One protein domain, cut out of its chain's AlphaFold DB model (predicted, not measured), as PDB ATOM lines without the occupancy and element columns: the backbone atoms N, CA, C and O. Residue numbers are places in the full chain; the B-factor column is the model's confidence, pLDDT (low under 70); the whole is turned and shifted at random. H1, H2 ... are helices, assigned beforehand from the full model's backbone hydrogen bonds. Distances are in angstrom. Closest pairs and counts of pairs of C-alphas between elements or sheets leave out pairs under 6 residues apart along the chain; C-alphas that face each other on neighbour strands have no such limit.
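AT A GLANCE: This is residues 199 to 321 of the 420 residues of the protein "NEQ110" of Nanoarchaeum equitans (strain Kin4-M) (UniProt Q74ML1). Two three-helix groups, H1 to H3 and H4 to H6, stand side by side in a flat slab and are joined where H3 meets H6. Within each group every helix touches the other two, and the six form an up-and-down bundle, each helix running against the one before it in the chain. The printed part has 123 residues, with six named helices in the order H1 to H6 and no named strand; the class is all helix. It is compact, with a radius of gyration of the C-alphas of 14.4 A, and spans 41 by 35 by 17 A.

HOW THE PARTS SIT: H1, residues 199 to 218, touches H2, residues 223 to 233, with residues 212 to 216 alone; the closest C-alphas, of Thr 215 and Phe 225, are 6.7 A apart. This helical hairpin has a shallow tilt of 33 degrees, only just short of steep, and runs opposite ways. H3, residues 237 to 251, touches H2 at the C-alphas of Ala 228 and Ala 240, 4.0 A apart, a hairpin at a shallow tilt of 20 degrees. H3 also touches H1, the same way at 25 degrees, with the C-alphas of Thr 208 and Ala 241 closest at 4.4 A. H4, residues 257 to 275, is apart from H3. H5, residues 281 to 299, forms a hairpin with H4 at 22 degrees; the C-alphas of Ile 264 and Leu 294 are closest, 7.3 A apart. H6, residues 304 to 318, forms a hairpin with H5 at 14 degrees, closest at the C-alphas of Ala 297 and Ser 307, 4.3 A apart. H6 touches H4, the same way at 15 degrees, with the C-alphas of Ile 260 and Tyr 308 closest at 5.9 A. H3 and H6 are the hubs, touching three helices each; residues 245 to 250 of H3 touch residues 305 to 309 of H6, and the closest C-alphas, of Tyr 249 and Tyr 306, are 5.7 A apart. H1 and H6 are close but not clearly touching, with the C-alphas of Ile 207 and Gly 316 closest at 5.8 A. In H1, H2, H3, H4, H5 and H6 every O i to N i+4 pair is within hydrogen-bond range.

IN THESE COORDINATES: H1 begins at C-alpha 199, (-28.825, 2.221, 31.130), and is 29.2 A long from first to last C-alpha. H2 measures 15.8 A and H3 20.9 A. H4, 26.7 A, begins at C-alpha 257, (-1.253, -11.666, 15.236). H5 measures 26.8 A, and H6, 21.2 A, ends at C-alpha 318, (-17.014, -4.899, 29.663).

THE WHOLE: The C-alphas of Asn 221 and Asn 276, the two farthest apart, are 42.1 A apart. The printed part has no cut, and its five links are tight. The mean pLDDT of the printed part is 87.8; residues 278 to 286, 288 to 289 and 292 are under 70, and H5 has a mean of 72.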
ATOM      1  N   TRP A 199     -30.253   2.547  31.203       85.12
ATOM      2  CA  TRP A 199     -28.825   2.221  31.130       85.12
ATOM      3  C   TRP A 199     -28.535   1.079  30.151       85.12
ATOM      4  O   TRP A 199     -27.549   1.144  29.421       85.12
ATOM      5  N   TYR A 200     -29.399   0.059  30.082       85.00
ATOM      6  CA  TYR A 200     -29.195  -1.086  29.195       85.00
ATOM      7  C   TYR A 200     -29.323  -0.648  27.741       85.00
ATOM      8  O   TYR A 200     -28.435  -0.906  26.930       85.00
ATOM      9  N   ASN A 201     -30.402   0.076  27.429       85.81
ATOM     10  CA  ASN A 201     -30.632   0.612  26.090       85.81
ATOM     11  C   ASN A 201     -29.518   1.567  25.665       85.81
ATOM     12  O   ASN A 201     -29.073   1.506  24.521       85.81
ATOM     13  N   LYS A 202     -29.036   2.412  26.583       91.69
ATOM     14  CA  LYS A 202     -27.922   3.326  26.333       91.69
ATOM     15  C   LYS A 202     -26.646   2.566  25.968       91.69
ATOM     16  O   LYS A 202     -26.108   2.792  24.889       91.69
ATOM     17  N   ILE A 203     -26.207   1.625  26.809       91.69
ATOM     18  CA  ILE A 203     -24.976   0.855  26.571       91.69
ATOM     19  C   ILE A 203     -25.099   0.010  25.297       91.69
ATOM     20  O   ILE A 203     -24.191   0.012  24.467       91.69
ATOM     21  N   MET A 204     -26.230  -0.676  25.090       90.62
ATOM     22  CA  MET A 204     -26.449  -1.468  23.875       90.62
ATOM     23  C   MET A 204     -26.446  -0.605  22.615       90.62
ATOM     24  O   MET A 204     -25.872  -1.013  21.604       90.62
ATOM     25  N   ARG A 205     -27.052   0.584  22.658       94.56
ATOM     26  CA  ARG A 205     -27.022   1.535  21.545       94.56
ATOM     27  C   ARG A 205     -25.599   1.998  21.255       94.56
ATOM     28  O   ARG A 205     -25.205   1.974  20.095       94.56
ATOM     29  N   GLU A 206     -24.822   2.359  22.274       95.50
ATOM     30  CA  GLU A 206     -23.414   2.753  22.115       95.50
ATOM     31  C   GLU A 206     -22.584   1.641  21.458       95.50
ATOM     32  O   GLU A 206     -21.914   1.888  20.459       95.50
ATOM     33  N   ILE A 207     -22.680   0.402  21.959       94.69
ATOM     34  CA  ILE A 207     -21.992  -0.765  21.374       94.69
ATOM     35  C   ILE A 207     -22.412  -0.973  19.916       94.69
ATOM     36  O   ILE A 207     -21.575  -1.219  19.051       94.69
ATOM     37  N   THR A 208     -23.714  -0.878  19.643       95.38
ATOM     38  CA  THR A 208     -24.260  -1.066  18.295       95.38
ATOM     39  C   THR A 208     -23.699  -0.034  17.331       95.38
ATOM     40  O   THR A 208     -23.206  -0.404  16.271       95.38
ATOM     41  N   LEU A 209     -23.745   1.248  17.699       95.44
ATOM     42  CA  LEU A 209     -23.269   2.331  16.845       95.44
ATOM     43  C   LEU A 209     -21.766   2.219  16.585       95.44
ATOM     44  O   LEU A 209     -21.345   2.366  15.447       95.44
ATOM     45  N   GLU A 210     -20.957   1.874  17.588       94.94
ATOM     46  CA  GLU A 210     -19.518   1.653  17.390       94.94
ATOM     47  C   GLU A 210     -19.228   0.531  16.385       94.94
ATOM     48  O   GLU A 210     -18.428   0.714  15.465       94.94
ATOM     49  N   LEU A 211     -19.897  -0.619  16.526       94.88
ATOM     50  CA  LEU A 211     -19.723  -1.742  15.602       94.88
ATOM     51  C   LEU A 211     -20.190  -1.380  14.190       94.88
ATOM     52  O   LEU A 211     -19.500  -1.684  13.217       94.88
ATOM     53  N   CYS A 212     -21.351  -0.735  14.086       96.12
ATOM     54  CA  CYS A 212     -21.988  -0.430  12.816       96.12
ATOM     55  C   CYS A 212     -21.314   0.719  12.061       96.12
ATOM     56  O   CYS A 212     -21.219   0.632  10.844       96.12
ATOM     57  N   ASN A 213     -20.759   1.725  12.743       96.44
ATOM     58  CA  ASN A 213     -19.960   2.774  12.099       96.44
ATOM     59  C   ASN A 213     -18.731   2.175  11.398       96.44
ATOM     60  O   ASN A 213     -18.370   2.573  10.292       96.44
ATOM     61  N   LYS A 214     -18.096   1.165  12.012       94.12
ATOM     62  CA  LYS A 214     -17.007   0.447  11.344       94.12
ATOM     63  C   LYS A 214     -17.533  -0.339  10.143       94.12
ATOM     64  O   LYS A 214     -16.918  -0.258   9.082       94.12
ATOM     65  N   THR A 215     -18.672  -1.023  10.274       95.12
ATOM     66  CA  THR A 215     -19.305  -1.752   9.163       95.12
ATOM     67  C   THR A 215     -19.640  -0.847   7.981       95.12
ATOM     68  O   THR A 215     -19.387  -1.225   6.841       95.12
ATOM     69  N   GLU A 216     -20.155   0.351   8.245       96.50
ATOM     70  CA  GLU A 216     -20.465   1.358   7.230       96.50
ATOM     71  C   GLU A 216     -19.230   1.709   6.394       96.50
ATOM     72  O   GLU A 216     -19.311   1.786   5.172       96.50
ATOM     73  N   SER A 217     -18.065   1.836   7.038       94.50
ATOM     74  CA  SER A 217     -16.815   2.176   6.348       94.50
ATOM     75  C   SER A 217     -16.258   1.045   5.471       94.50
ATOM     76  O   SER A 217     -15.625   1.314   4.455       94.50
ATOM     77  N   ILE A 218     -16.482  -0.221   5.843       94.62
ATOM     78  CA  ILE A 218     -15.856  -1.379   5.176       94.62
ATOM     79  C   ILE A 218     -16.805  -2.130   4.232       94.62
ATOM     80  O   ILE A 218     -16.356  -2.776   3.288       94.62
ATOM     81  N   ALA A 219     -18.110  -2.120   4.511       95.12
ATOM     82  CA  ALA A 219     -19.098  -2.971   3.853       95.12
ATOM     83  C   ALA A 219     -20.521  -2.363   3.891       95.12
ATOM     84  O   ALA A 219     -21.468  -3.046   4.311       95.12
ATOM     85  N   PRO A 220     -20.712  -1.118   3.402       95.75
ATOM     86  CA  PRO A 220     -21.990  -0.394   3.491       95.75
ATOM     87  C   PRO A 220     -23.129  -1.070   2.711       95.75
ATOM     88  O   PRO A 220     -24.306  -0.936   3.039       95.75
ATOM     89  N   ASN A 221     -22.791  -1.860   1.693       96.12
ATOM     90  CA  ASN A 221     -23.767  -2.571   0.864       96.12
ATOM     91  C   ASN A 221     -23.939  -4.043   1.271       96.12
ATOM     92  O   ASN A 221     -24.597  -4.809   0.567       96.12
ATOM     93  N   SER A 222     -23.332  -4.478   2.383       95.75
ATOM     94  CA  SER A 222     -23.487  -5.860   2.840       95.75
ATOM     95  C   SER A 222     -24.913  -6.132   3.315       95.75
ATOM     96  O   SER A 222     -25.563  -5.301   3.953       95.75
ATOM     97  N   LYS A 223     -25.398  -7.345   3.036       94.62
ATOM     98  CA  LYS A 223     -26.719  -7.809   3.478       94.62
ATOM     99  C   LYS A 223     -26.852  -7.746   4.999       94.62
ATOM    100  O   LYS A 223     -27.925  -7.463   5.520       94.62
ATOM    101  N   GLU A 224     -25.769  -8.049   5.702       93.62
ATOM    102  CA  GLU A 224     -25.676  -7.993   7.152       93.62
ATOM    103  C   GLU A 224     -25.834  -6.550   7.662       93.62
ATOM    104  O   GLU A 224     -26.648  -6.315   8.553       93.62
ATOM    105  N   PHE A 225     -25.167  -5.564   7.053       96.12
ATOM    106  CA  PHE A 225     -25.311  -4.163   7.460       96.12
ATOM    107  C   PHE A 225     -26.718  -3.607   7.214       96.12
ATOM    108  O   PHE A 225     -27.283  -2.957   8.089       96.12
ATOM    109  N   GLN A 226     -27.340  -3.935   6.078       95.88
ATOM    110  CA  GLN A 226     -28.718  -3.508   5.797       95.88
ATOM    111  C   GLN A 226     -29.706  -4.030   6.853       95.88
ATOM    112  O   GLN A 226     -30.547  -3.284   7.355       95.88
ATOM    113  N   LYS A 227     -29.536  -5.284   7.289       91.00
ATOM    114  CA  LYS A 227     -30.308  -5.840   8.409       91.00
ATOM    115  C   LYS A 227     -30.035  -5.125   9.729       91.00
ATOM    116  O   LYS A 227     -30.956  -4.941  10.520       91.00
ATOM    117  N   ALA A 228     -28.794  -4.708   9.973       94.19
ATOM    118  CA  ALA A 228     -28.462  -3.922  11.157       94.19
ATOM    119  C   ALA A 228     -29.210  -2.587  11.180       94.19
ATOM    120  O   ALA A 228     -29.788  -2.238  12.207       94.19
ATOM    121  N   LEU A 229     -29.281  -1.885  10.046       95.75
ATOM    122  CA  LEU A 229     -30.031  -0.632   9.926       95.75
ATOM    123  C   LEU A 229     -31.530  -0.833  10.191       95.75
ATOM    124  O   LEU A 229     -32.147  -0.032  10.895       95.75
ATOM    125  N   GLU A 230     -32.124  -1.915   9.681       94.12
ATOM    126  CA  GLU A 230     -33.518  -2.266   9.979       94.12
ATOM    127  C   GLU A 230     -33.742  -2.572  11.466       94.12
ATOM    128  O   GLU A 230     -34.714  -2.097  12.057       94.12
ATOM    129  N   ALA A 231     -32.840  -3.335  12.087       89.56
ATOM    130  CA  ALA A 231     -32.901  -3.652  13.510       89.56
ATOM    131  C   ALA A 231     -32.748  -2.389  14.381       89.56
ATOM    132  O   ALA A 231     -33.510  -2.219  15.332       89.56
ATOM    133  N   ILE A 232     -31.856  -1.457  14.020       92.88
ATOM    134  CA  ILE A 232     -31.703  -0.155  14.699       92.88
ATOM    135  C   ILE A 232     -33.001   0.652  14.627       92.88
ATOM    136  O   ILE A 232     -33.453   1.156  15.654       92.88
ATOM    137  N   LYS A 233     -33.645   0.733  13.452       93.00
ATOM    138  CA  LYS A 233     -34.933   1.438  13.284       93.00
ATOM    139  C   LYS A 233     -36.034   0.874  14.188       93.00
ATOM    140  O   LYS A 233     -36.900   1.619  14.630       93.00
ATOM    141  N   LYS A 234     -35.982  -0.429  14.482       86.88
ATOM    142  CA  LYS A 234     -36.907  -1.122  15.395       86.88
ATOM    143  C   LYS A 234     -36.482  -1.052  16.871       86.88
ATOM    144  O   LYS A 234     -37.181  -1.582  17.725       86.88
ATOM    145  N   GLY A 235     -35.339  -0.440  17.192       86.31
ATOM    146  CA  GLY A 235     -34.772  -0.421  18.544       86.31
ATOM    147  C   GLY A 235     -34.158  -1.758  18.989       86.31
ATOM    148  O   GLY A 235     -33.844  -1.934  20.164       86.31
ATOM    149  N   HIS A 236     -33.956  -2.708  18.072       85.06
ATOM    150  CA  HIS A 236     -33.374  -4.026  18.341       85.06
ATOM    151  C   HIS A 236     -31.837  -3.959  18.329       85.06
ATOM    152  O   HIS A 236     -31.167  -4.578  17.498       85.06
ATOM    153  N   TYR A 237     -31.264  -3.187  19.254       89.00
ATOM    154  CA  TYR A 237     -29.826  -2.896  19.282       89.00
ATOM    155  C   TYR A 237     -28.949  -4.157  19.380       89.00
ATOM    156  O   TYR A 237     -27.944  -4.260  18.688       89.00
ATOM    157  N   TYR A 238     -29.348  -5.176  20.150       85.00
ATOM    158  CA  TYR A 238     -28.575  -6.424  20.235       85.00
ATOM    159  C   TYR A 238     -28.483  -7.170  18.895       85.00
ATOM    160  O   TYR A 238     -27.387  -7.556  18.480       85.00
ATOM    161  N   SER A 239     -29.608  -7.324  18.186       84.88
ATOM    162  CA  SER A 239     -29.620  -7.898  16.833       84.88
ATOM    163  C   SER A 239     -28.732  -7.096  15.885       84.88
ATOM    164  O   SER A 239     -27.902  -7.669  15.179       84.88
ATOM    165  N   ALA A 240     -28.856  -5.766  15.905       90.94
ATOM    166  CA  ALA A 240     -28.061  -4.886  15.059       90.94
ATOM    167  C   ALA A 240     -26.553  -5.022  15.319       90.94
ATOM    168  O   ALA A 240     -25.785  -5.212  14.377       90.94
ATOM    169  N   ALA A 241     -26.135  -5.012  16.588       91.62
ATOM    170  CA  ALA A 241     -24.750  -5.252  16.986       91.62
ATOM    171  C   ALA A 241     -24.241  -6.610  16.475       91.62
ATOM    172  O   ALA A 241     -23.128  -6.701  15.959       91.62
ATOM    173  N   SER A 242     -25.068  -7.658  16.564       88.44
ATOM    174  CA  SER A 242     -24.731  -8.988  16.046       88.44
ATOM    175  C   SER A 242     -24.528  -8.984  14.527       88.44
ATOM    176  O   SER A 242     -23.556  -9.560  14.036       88.44
ATOM    177  N   PHE A 243     -25.387  -8.297  13.771       90.06
ATOM    178  CA  PHE A 243     -25.243  -8.187  12.319       90.06
ATOM    179  C   PHE A 243     -24.000  -7.399  11.904       90.06
ATOM    180  O   PHE A 243     -23.255  -7.860  11.039       90.06
ATOM    181  N   CYS A 244     -23.729  -6.266  12.558       94.06
ATOM    182  CA  CYS A 244     -22.521  -5.481  12.309       94.06
ATOM    183  C   CYS A 244     -21.257  -6.275  12.664       94.06
ATOM    184  O   CYS A 244     -20.313  -6.292  11.883       94.06
ATOM    185  N   PHE A 245     -21.262  -7.045  13.759       91.62
ATOM    186  CA  PHE A 245     -20.173  -7.974  14.078       91.62
ATOM    187  C   PHE A 245     -19.924  -8.998  12.958       91.62
ATOM    188  O   PHE A 245     -18.775  -9.205  12.575       91.62
ATOM    189  N   ILE A 246     -20.974  -9.629  12.414       89.94
ATOM    190  CA  ILE A 246     -20.827 -10.623  11.335       89.94
ATOM    191  C   ILE A 246     -20.251  -9.970  10.076       89.94
ATOM    192  O   ILE A 246     -19.345 -10.532   9.460       89.94
ATOM    193  N   ALA A 247     -20.755  -8.793   9.699       93.44
ATOM    194  CA  ALA A 247     -20.240  -8.044   8.558       93.44
ATOM    195  C   ALA A 247     -18.757  -7.702   8.755       93.44
ATOM    196  O   ALA A 247     -17.918  -8.005   7.911       93.44
ATOM    197  N   ASN A 248     -18.427  -7.154   9.918       93.50
ATOM    198  CA  ASN A 248     -17.076  -6.786  10.294       93.50
ATOM    199  C   ASN A 248     -16.105  -7.968  10.232       93.50
ATOM    200  O   ASN A 248     -15.114  -7.907   9.514       93.50
ATOM    201  N   TYR A 249     -16.446  -9.086  10.867       89.38
ATOM    202  CA  TYR A 249     -15.672 -10.322  10.781       89.38
ATOM    203  C   TYR A 249     -15.471 -10.812   9.332       89.38
ATOM    204  O   TYR A 249     -14.412 -11.315   8.966       89.38
ATOM    205  N   LYS A 250     -16.483 -10.679   8.473       91.75
ATOM    206  CA  LYS A 250     -16.428 -11.186   7.096       91.75
ATOM    207  C   LYS A 250     -15.588 -10.308   6.164       91.75
ATOM    208  O   LYS A 250     -14.926 -10.837   5.264       91.75
ATOM    209  N   TYR A 251     -15.651  -8.991   6.349       92.44
ATOM    210  CA  TYR A 251     -15.114  -8.011   5.403       92.44
ATOM    211  C   TYR A 251     -13.836  -7.312   5.891       92.44
ATOM    212  O   TYR A 251     -13.031  -6.908   5.058       92.44
ATOM    213  N   ASP A 252     -13.589  -7.224   7.200       91.75
ATOM    214  CA  ASP A 252     -12.383  -6.608   7.759       91.75
ATOM    215  C   ASP A 252     -11.312  -7.665   8.074       91.75
ATOM    216  O   ASP A 252     -11.324  -8.310   9.127       91.75
ATOM    217  N   LYS A 253     -10.402  -7.882   7.117       89.62
ATOM    218  CA  LYS A 253      -9.414  -8.977   7.142       89.62
ATOM    219  C   LYS A 253      -7.992  -8.554   7.522       89.62
ATOM    220  O   LYS A 253      -7.143  -9.423   7.706       89.62
ATOM    221  N   ASN A 254      -7.725  -7.259   7.650       87.00
ATOM    222  CA  ASN A 254      -6.365  -6.731   7.778       87.00
ATOM    223  C   ASN A 254      -5.935  -6.615   9.246       87.00
ATOM    224  O   ASN A 254      -5.675  -5.520   9.728       87.00
ATOM    225  N   HIS A 255      -5.865  -7.756   9.939       93.31
ATOM    226  CA  HIS A 255      -5.429  -7.842  11.338       93.31
ATOM    227  C   HIS A 255      -4.225  -8.765  11.471       93.31
ATOM    228  O   HIS A 255      -4.220  -9.881  10.938       93.31
ATOM    229  N   THR A 256      -3.211  -8.326  12.208       95.31
ATOM    230  CA  THR A 256      -1.993  -9.095  12.482       95.31
ATOM    231  C   THR A 256      -2.087  -9.835  13.816       95.31
ATOM    232  O   THR A 256      -2.781  -9.427  14.747       95.31
ATOM    233  N   LYS A 257      -1.338 -10.938  13.955       95.50
ATOM    234  CA  LYS A 257      -1.253 -11.666  15.236       95.50
ATOM    235  C   LYS A 257      -0.663 -10.804  16.356       95.50
ATOM    236  O   LYS A 257      -1.050 -10.977  17.506       95.50
ATOM    237  N   LEU A 258       0.257  -9.894  16.018       95.50
ATOM    238  CA  LEU A 258       0.892  -8.995  16.981       95.50
ATOM    239  C   LEU A 258      -0.122  -7.998  17.559       95.50
ATOM    240  O   LEU A 258      -0.199  -7.861  18.776       95.50
ATOM    241  N   GLU A 259      -0.946  -7.381  16.708       95.38
ATOM    242  CA  GLU A 259      -2.035  -6.495  17.146       95.38
ATOM    243  C   GLU A 259      -3.020  -7.227  18.065       95.38
ATOM    244  O   GLU A 259      -3.406  -6.705  19.107       95.38
ATOM    245  N   ILE A 260      -3.389  -8.465  17.721       96.12
ATOM    246  CA  ILE A 260      -4.319  -9.275  18.521       96.12
ATOM    247  C   ILE A 260      -3.712  -9.649  19.874       96.12
ATOM    248  O   ILE A 260      -4.399  -9.574  20.892       96.12
ATOM    249  N   ALA A 261      -2.437 -10.042  19.906       95.50
ATOM    250  CA  ALA A 261      -1.743 -10.373  21.148       95.50
ATOM    251  C   ALA A 261      -1.648  -9.158  22.084       95.50
ATOM    252  O   ALA A 261      -1.873  -9.283  23.291       95.50
ATOM    253  N   GLU A 262      -1.373  -7.980  21.525       96.81
ATOM    254  CA  GLU A 262      -1.323  -6.731  22.280       96.81
ATOM    255  C   GLU A 262      -2.707  -6.336  22.818       96.81
ATOM    256  O   GLU A 262      -2.856  -6.000  23.994       96.81
ATOM    257  N   GLU A 263      -3.746  -6.481  22.000       97.06
ATOM    258  CA  GLU A 263      -5.131  -6.237  22.396       97.06
ATOM    259  C   GLU A 263      -5.593  -7.201  23.509       97.06
ATOM    260  O   GLU A 263      -6.206  -6.770  24.487       97.06
ATOM    261  N   ILE A 264      -5.243  -8.493  23.429       96.12
ATOM    262  CA  ILE A 264      -5.483  -9.478  24.504       96.12
ATOM    263  C   ILE A 264      -4.827  -9.016  25.808       96.12
ATOM    264  O   ILE A 264      -5.456  -9.053  26.870       96.12
ATOM    265  N   ARG A 265      -3.567  -8.569  25.744       97.06
ATOM    266  CA  ARG A 265      -2.804  -8.112  26.912       97.06
ATOM    267  C   ARG A 265      -3.467  -6.905  27.576       97.06
ATOM    268  O   ARG A 265      -3.625  -6.891  28.799       97.06
ATOM    269  N   GLU A 266      -3.896  -5.921  26.792       97.69
ATOM    270  CA  GLU A 266      -4.591  -4.736  27.304       97.69
ATOM    271  C   GLU A 266      -5.981  -5.068  27.864       97.69
ATOM    272  O   GLU A 266      -6.352  -4.594  28.944       97.69
ATOM    273  N   ILE A 267      -6.728  -5.956  27.206       96.06
ATOM    274  CA  ILE A 267      -8.023  -6.436  27.698       96.06
ATOM    275  C   ILE A 267      -7.874  -7.174  29.030       96.06
ATOM    276  O   ILE A 267      -8.650  -6.901  29.946       96.06
ATOM    277  N   LYS A 268      -6.871  -8.046  29.191       90.94
ATOM    278  CA  LYS A 268      -6.601  -8.726  30.469       90.94
ATOM    279  C   LYS A 268      -6.356  -7.726  31.596       90.94
ATOM    280  O   LYS A 268      -6.997  -7.815  32.642       90.94
ATOM    281  N   LYS A 269      -5.516  -6.708  31.368       93.81
ATOM    282  CA  LYS A 269      -5.300  -5.627  32.350       93.81
ATOM    283  C   LYS A 269      -6.590  -4.879  32.677       93.81
ATOM    284  O   LYS A 269      -6.826  -4.533  33.833       93.81
ATOM    285  N   LYS A 270      -7.420  -4.593  31.667       92.50
ATOM    286  CA  LYS A 270      -8.716  -3.931  31.863       92.50
ATOM    287  C   LYS A 270      -9.648  -4.797  32.707       92.50
ATOM    288  O   LYS A 270     -10.255  -4.272  33.632       92.50
ATOM    289  N   ILE A 271      -9.724  -6.097  32.427       80.81
ATOM    290  CA  ILE A 271     -10.519  -7.060  33.192       80.81
ATOM    291  C   ILE A 271     -10.119  -7.034  34.670       80.81
ATOM    292  O   ILE A 271     -10.989  -6.812  35.509       80.81
ATOM    293  N   GLU A 272      -8.827  -7.142  34.993       81.75
ATOM    294  CA  GLU A 272      -8.368  -7.096  36.392       81.75
ATOM    295  C   GLU A 272      -8.794  -5.809  37.112       81.75
ATOM    296  O   GLU A 272      -9.247  -5.850  38.254       81.75
ATOM    297  N   LYS A 273      -8.738  -4.658  36.429       85.56
ATOM    298  CA  LYS A 273      -9.169  -3.374  37.004       85.56
ATOM    299  C   LYS A 273     -10.676  -3.296  37.255       85.56
ATOM    300  O   LYS A 273     -11.094  -2.592  38.174       85.56
ATOM    301  N   ILE A 274     -11.500  -3.945  36.428       81.38
ATOM    302  CA  ILE A 274     -12.962  -3.837  36.538       81.38
ATOM    303  C   ILE A 274     -13.610  -4.950  37.361       81.38
ATOM    304  O   ILE A 274     -14.762  -4.775  37.743       81.38
ATOM    305  N   LYS A 275     -12.912  -6.055  37.666       72.00
ATOM    306  CA  LYS A 275     -13.444  -7.142  38.515       72.00
ATOM    307  C   LYS A 275     -14.034  -6.613  39.826       72.00
ATOM    308  O   LYS A 275     -15.135  -6.989  40.206       72.00
ATOM    309  N   ASN A 276     -13.365  -5.639  40.446       71.81
ATOM    310  CA  ASN A 276     -13.807  -5.003  41.694       71.81
ATOM    311  C   ASN A 276     -15.058  -4.112  41.543       71.81
ATOM    312  O   ASN A 276     -15.559  -3.591  42.536       71.81
ATOM    313  N   LYS A 277     -15.546  -3.898  40.315       75.38
ATOM    314  CA  LYS A 277     -16.765  -3.137  40.002       75.38
ATOM    315  C   LYS A 277     -17.972  -4.033  39.721       75.38
ATOM    316  O   LYS A 277     -19.030  -3.511  39.387       75.38
ATOM    317  N   VAL A 278     -17.831  -5.356  39.809       68.44
ATOM    318  CA  VAL A 278     -18.952  -6.291  39.672       68.44
ATOM    319  C   VAL A 278     -19.823  -6.182  40.919       68.44
ATOM    320  O   VAL A 278     -19.412  -6.588  42.001       68.44
ATOM    321  N   LEU A 279     -21.011  -5.596  40.776       65.38
ATOM    322  CA  LEU A 279     -21.930  -5.355  41.888       65.38
ATOM    323  C   LEU A 279     -23.211  -6.175  41.759       65.38
ATOM    324  O   LEU A 279     -23.818  -6.506  42.778       65.38
ATOM    325  N   THR A 280     -23.631  -6.497  40.536       62.72
ATOM    326  CA  THR A 280     -24.885  -7.204  40.263       62.72
ATOM    327  C   THR A 280     -24.694  -8.485  39.454       62.72
ATOM    328  O   THR A 280     -23.638  -8.737  38.872       62.72
ATOM    329  N   ILE A 281     -25.751  -9.300  39.370       58.62
ATOM    330  CA  ILE A 281     -25.766 -10.494  38.510       58.62
ATOM    331  C   ILE A 281     -25.572 -10.156  37.026       58.62
ATOM    332  O   ILE A 281     -24.957 -10.931  36.300       58.62
ATOM    333  N   TYR A 282     -26.013  -8.973  36.594       66.25
ATOM    334  CA  TYR A 282     -25.828  -8.503  35.224       66.25
ATOM    335  C   TYR A 282     -24.382  -8.061  34.955       66.25
ATOM    336  O   TYR A 282     -23.868  -8.290  33.863       66.25
ATOM    337  N   ASP A 283     -23.689  -7.485  35.946       64.25
ATOM    338  CA  ASP A 283     -22.250  -7.198  35.823       64.25
ATOM    339  C   ASP A 283     -21.448  -8.492  35.689       64.25
ATOM    340  O   ASP A 283     -20.522  -8.601  34.889       64.25
ATOM    341  N   ALA A 284     -21.820  -9.485  36.487       62.47
ATOM    342  CA  ALA A 284     -21.195 -10.789  36.500       62.47
ATOM    343  C   ALA A 284     -21.434 -11.586  35.215       62.47
ATOM    344  O   ALA A 284     -20.507 -12.215  34.713       62.47
ATOM    345  N   GLU A 285     -22.650 -11.535  34.668       64.75
ATOM    346  CA  GLU A 285     -22.957 -12.028  33.326       64.75
ATOM    347  C   GLU A 285     -22.043 -11.381  32.295       64.75
ATOM    348  O   GLU A 285     -21.384 -12.075  31.522       64.75
ATOM    349  N   ALA A 286     -22.006 -10.050  32.291       69.94
ATOM    350  CA  ALA A 286     -21.242  -9.311  31.310       69.94
ATOM    351  C   ALA A 286     -19.750  -9.653  31.400       69.94
ATOM    352  O   ALA A 286     -19.105  -9.883  30.379       69.94
ATOM    353  N   LEU A 287     -19.211  -9.769  32.617       72.88
ATOM    354  CA  LEU A 287     -17.840 -10.212  32.835       72.88
ATOM    355  C   LEU A 287     -17.625 -11.669  32.392       72.88
ATOM    356  O   LEU A 287     -16.620 -11.956  31.746       72.88
ATOM    357  N   GLY A 288     -18.552 -12.578  32.694       65.94
ATOM    358  CA  GLY A 288     -18.483 -13.980  32.275       65.94
ATOM    359  C   GLY A 288     -18.479 -14.130  30.754       65.94
ATOM    360  O   GLY A 288     -17.605 -14.796  30.203       65.94
ATOM    361  N   MET A 289     -19.384 -13.431  30.064       68.06
ATOM    362  CA  MET A 289     -19.424 -13.364  28.601       68.06
ATOM    363  C   MET A 289     -18.128 -12.773  28.035       68.06
ATOM    364  O   MET A 289     -17.596 -13.282  27.050       68.06
ATOM    365  N   ALA A 290     -17.592 -11.722  28.660       72.19
ATOM    366  CA  ALA A 290     -16.329 -11.115  28.260       72.19
ATOM    367  C   ALA A 290     -15.143 -12.090  28.398       72.19
ATOM    368  O   ALA A 290     -14.327 -12.184  27.483       72.19
ATOM    369  N   LEU A 291     -15.061 -12.841  29.500       72.19
ATOM    370  CA  LEU A 291     -14.018 -13.845  29.735       72.19
ATOM    371  C   LEU A 291     -14.118 -15.024  28.760       72.19
ATOM    372  O   LEU A 291     -13.103 -15.435  28.200       72.19
ATOM    373  N   ASP A 292     -15.328 -15.529  28.515       66.06
ATOM    374  CA  ASP A 292     -15.573 -16.593  27.534       66.06
ATOM    375  C   ASP A 292     -15.135 -16.160  26.128       66.06
ATOM    376  O   ASP A 292     -14.380 -16.855  25.450       66.06
ATOM    377  N   ARG A 293     -15.512 -14.942  25.718       77.12
ATOM    378  CA  ARG A 293     -15.115 -14.391  24.415       77.12
ATOM    379  C   ARG A 293     -13.618 -14.113  24.328       77.12
ATOM    380  O   ARG A 293     -13.048 -14.286  23.254       77.12
ATOM    381  N   LEU A 294     -12.975 -13.709  25.421       80.06
ATOM    382  CA  LEU A 294     -11.524 -13.548  25.464       80.06
ATOM    383  C   LEU A 294     -10.827 -14.892  25.235       80.06
ATOM    384  O   LEU A 294      -9.972 -14.981  24.359       80.06
ATOM    385  N   LYS A 295     -11.244 -15.939  25.952       75.81
ATOM    386  CA  LYS A 295     -10.707 -17.294  25.790       75.81
ATOM    387  C   LYS A 295     -10.905 -17.816  24.364       75.81
ATOM    388  O   LYS A 295      -9.978 -18.364  23.775       75.81
ATOM    389  N   ASP A 296     -12.085 -17.604  23.785       76.69
ATOM    390  CA  ASP A 296     -12.385 -17.955  22.392       76.69
ATOM    391  C   ASP A 296     -11.466 -17.215  21.401       76.69
ATOM    392  O   ASP A 296     -10.935 -17.819  20.467       76.69
ATOM    393  N   ALA A 297     -11.201 -15.922  21.624       89.19
ATOM    394  CA  ALA A 297     -10.263 -15.157  20.803       89.19
ATOM    395  C   ALA A 297      -8.817 -15.675  20.921       89.19
ATOM    396  O   ALA A 297      -8.119 -15.754  19.907       89.19
ATOM    397  N   GLU A 298      -8.377 -16.052  22.127       87.81
ATOM    398  CA  GLU A 298      -7.049 -16.627  22.383       87.81
ATOM    399  C   GLU A 298      -6.864 -17.974  21.679       87.81
ATOM    400  O   GLU A 298      -5.861 -18.196  21.002       87.81
ATOM    401  N   GLN A 299      -7.857 -18.857  21.790       87.19
ATOM    402  CA  GLN A 299      -7.826 -20.185  21.176       87.19
ATOM    403  C   GLN A 299      -7.840 -20.126  19.645       87.19
ATOM    404  O   GLN A 299      -7.327 -21.029  18.985       87.19
ATOM    405  N   ASN A 300      -8.380 -19.049  19.072       90.81
ATOM    406  CA  ASN A 300      -8.515 -18.869  17.631       90.81
ATOM    407  C   ASN A 300      -7.545 -17.837  17.040       90.81
ATOM    408  O   ASN A 300      -7.771 -17.388  15.921       90.81
ATOM    409  N   ILE A 301      -6.441 -17.492  17.723       92.19
ATOM    410  CA  ILE A 301      -5.503 -16.417  17.318       92.19
ATOM    411  C   ILE A 301      -4.967 -16.526  15.876       92.19
ATOM    412  O   ILE A 301      -4.551 -15.534  15.277       92.19
ATOM    413  N   ASN A 302      -4.978 -17.726  15.288       92.12
ATOM    414  CA  ASN A 302      -4.596 -17.948  13.891       92.12
ATOM    415  C   ASN A 302      -5.622 -17.405  12.883       92.12
ATOM    416  O   ASN A 302      -5.250 -17.080  11.759       92.12
ATOM    417  N   ASN A 303      -6.889 -17.280  13.276       93.81
ATOM    418  CA  ASN A 303      -7.938 -16.629  12.506       93.81
ATOM    419  C   ASN A 303      -8.023 -15.158  12.932       93.81
ATOM    420  O   ASN A 303      -8.849 -14.776  13.761       93.81
ATOM    421  N   THR A 304      -7.121 -14.338  12.389       94.00
ATOM    422  CA  THR A 304      -6.854 -12.996  12.921       94.00
ATOM    423  C   THR A 304      -8.083 -12.087  12.916       94.00
ATOM    424  O   THR A 304      -8.385 -11.459  13.928       94.00
ATOM    425  N   SER A 305      -8.858 -12.079  11.829       92.25
ATOM    426  CA  SER A 305     -10.107 -11.310  11.762       92.25
ATOM    427  C   SER A 305     -11.140 -11.782  12.793       92.25
ATOM    428  O   SER A 305     -11.725 -10.963  13.503       92.25
ATOM    429  N   TYR A 306     -11.328 -13.101  12.943       90.88
ATOM    430  CA  TYR A 306     -12.242 -13.651  13.947       90.88
ATOM    431  C   TYR A 306     -11.845 -13.230  15.361       90.88
ATOM    432  O   TYR A 306     -12.672 -12.689  16.097       90.88
ATOM    433  N   SER A 307     -10.581 -13.448  15.728       93.62
ATOM    434  CA  SER A 307     -10.080 -13.119  17.059       93.62
ATOM    435  C   SER A 307     -10.161 -11.626  17.336       93.62
ATOM    436  O   SER A 307     -10.684 -11.246  18.380       93.62
ATOM    437  N   TYR A 308      -9.743 -10.771  16.398       95.75
ATOM    438  CA  TYR A 308      -9.836  -9.320  16.563       95.75
ATOM    439  C   TYR A 308     -11.272  -8.867  16.845       95.75
ATOM    440  O   TYR A 308     -11.538  -8.156  17.819       95.75
ATOM    441  N   TRP A 309     -12.227  -9.318  16.029       93.31
ATOM    442  CA  TRP A 309     -13.622  -8.936  16.203       93.31
ATOM    443  C   TRP A 309     -14.221  -9.520  17.473       93.31
ATOM    444  O   TRP A 309     -15.003  -8.852  18.157       93.31
ATOM    445  N   ARG A 310     -13.819 -10.735  17.855       90.25
ATOM    446  CA  ARG A 310     -14.210 -11.327  19.132       90.25
ATOM    447  C   ARG A 310     -13.725 -10.473  20.309       90.25
ATOM    448  O   ARG A 310     -14.521 -10.230  21.214       90.25
ATOM    449  N   LEU A 311     -12.520  -9.905  20.262       95.00
ATOM    450  CA  LEU A 311     -12.036  -8.953  21.274       95.00
ATOM    451  C   LEU A 311     -12.867  -7.660  21.328       95.00
ATOM    452  O   LEU A 311     -13.102  -7.134  22.416       95.00
ATOM    453  N   GLN A 312     -13.414  -7.181  20.205       94.56
ATOM    454  CA  GLN A 312     -14.360  -6.052  20.240       94.56
ATOM    455  C   GLN A 312     -15.652  -6.417  20.990       94.56
ATOM    456  O   GLN A 312     -16.184  -5.598  21.741       94.56
ATOM    457  N   THR A 313     -16.124  -7.667  20.883       88.94
ATOM    458  CA  THR A 313     -17.259  -8.131  21.704       88.94
ATOM    459  C   THR A 313     -16.906  -8.202  23.186       88.94
ATOM    460  O   THR A 313     -17.745  -7.842  24.009       88.94
ATOM    461  N   VAL A 314     -15.663  -8.566  23.535       87.88
ATOM    462  CA  VAL A 314     -15.166  -8.486  24.919       87.88
ATOM    463  C   VAL A 314     -15.284  -7.047  25.417       87.88
ATOM    464  O   VAL A 314     -15.936  -6.802  26.427       87.88
ATOM    465  N   LYS A 315     -14.744  -6.071  24.675       94.62
ATOM    466  CA  LYS A 315     -14.832  -4.646  25.041       94.62
ATOM    467  C   LYS A 315     -16.270  -4.171  25.224       94.62
ATOM    468  O   LYS A 315     -16.522  -3.443  26.181       94.62
ATOM    469  N   GLY A 316     -17.179  -4.582  24.337       91.81
ATOM    470  CA  GLY A 316     -18.603  -4.271  24.432       91.81
ATOM    471  C   GLY A 316     -19.218  -4.794  25.729       91.81
ATOM    472  O   GLY A 316     -19.797  -4.021  26.484       91.81
ATOM    473  N   TRP A 317     -19.008  -6.073  26.051       82.88
ATOM    474  CA  TRP A 317     -19.493  -6.658  27.304       82.88
ATOM    475  C   TRP A 317     -18.923  -5.963  28.544       82.88
ATOM    476  O   TRP A 317     -19.664  -5.649  29.473       82.88
ATOM    477  N   LEU A 318     -17.635  -5.610  28.541       87.88
ATOM    478  CA  LEU A 318     -17.014  -4.899  29.663       87.88
ATOM    479  C   LEU A 318     -17.619  -3.504  29.925       87.88
ATOM    480  O   LEU A 318     -17.387  -2.959  31.001       87.88
ATOM    481  N   LYS A 319     -18.385  -2.911  28.995       93.12
ATOM    482  CA  LYS A 319     -19.092  -1.634  29.233       93.12
ATOM    483  C   LYS A 319     -20.260  -1.764  30.206       93.12
ATOM    484  O   LYS A 319     -20.623  -0.777  30.841       93.12
ATOM    485  N   PHE A 320     -20.840  -2.954  30.332       83.00
ATOM    486  CA  PHE A 320     -21.919  -3.202  31.285       83.00
ATOM    487  C   PHE A 320     -21.416  -3.236  32.727       83.00
ATOM    488  O   PHE A 320     -22.104  -2.753  33.618       83.00
ATOM    489  N   VAL A 321     -20.202  -3.745  32.947       79.62
ATOM    490  CA  VAL A 321     -19.650  -3.987  34.285       79.62
ATOM    491  C   VAL A 321     -19.512  -2.687  35.084       79.62
ATOM    492  O   VAL A 321     -18.754  -1.786  34.720       79.62
TER     493      VAL A 321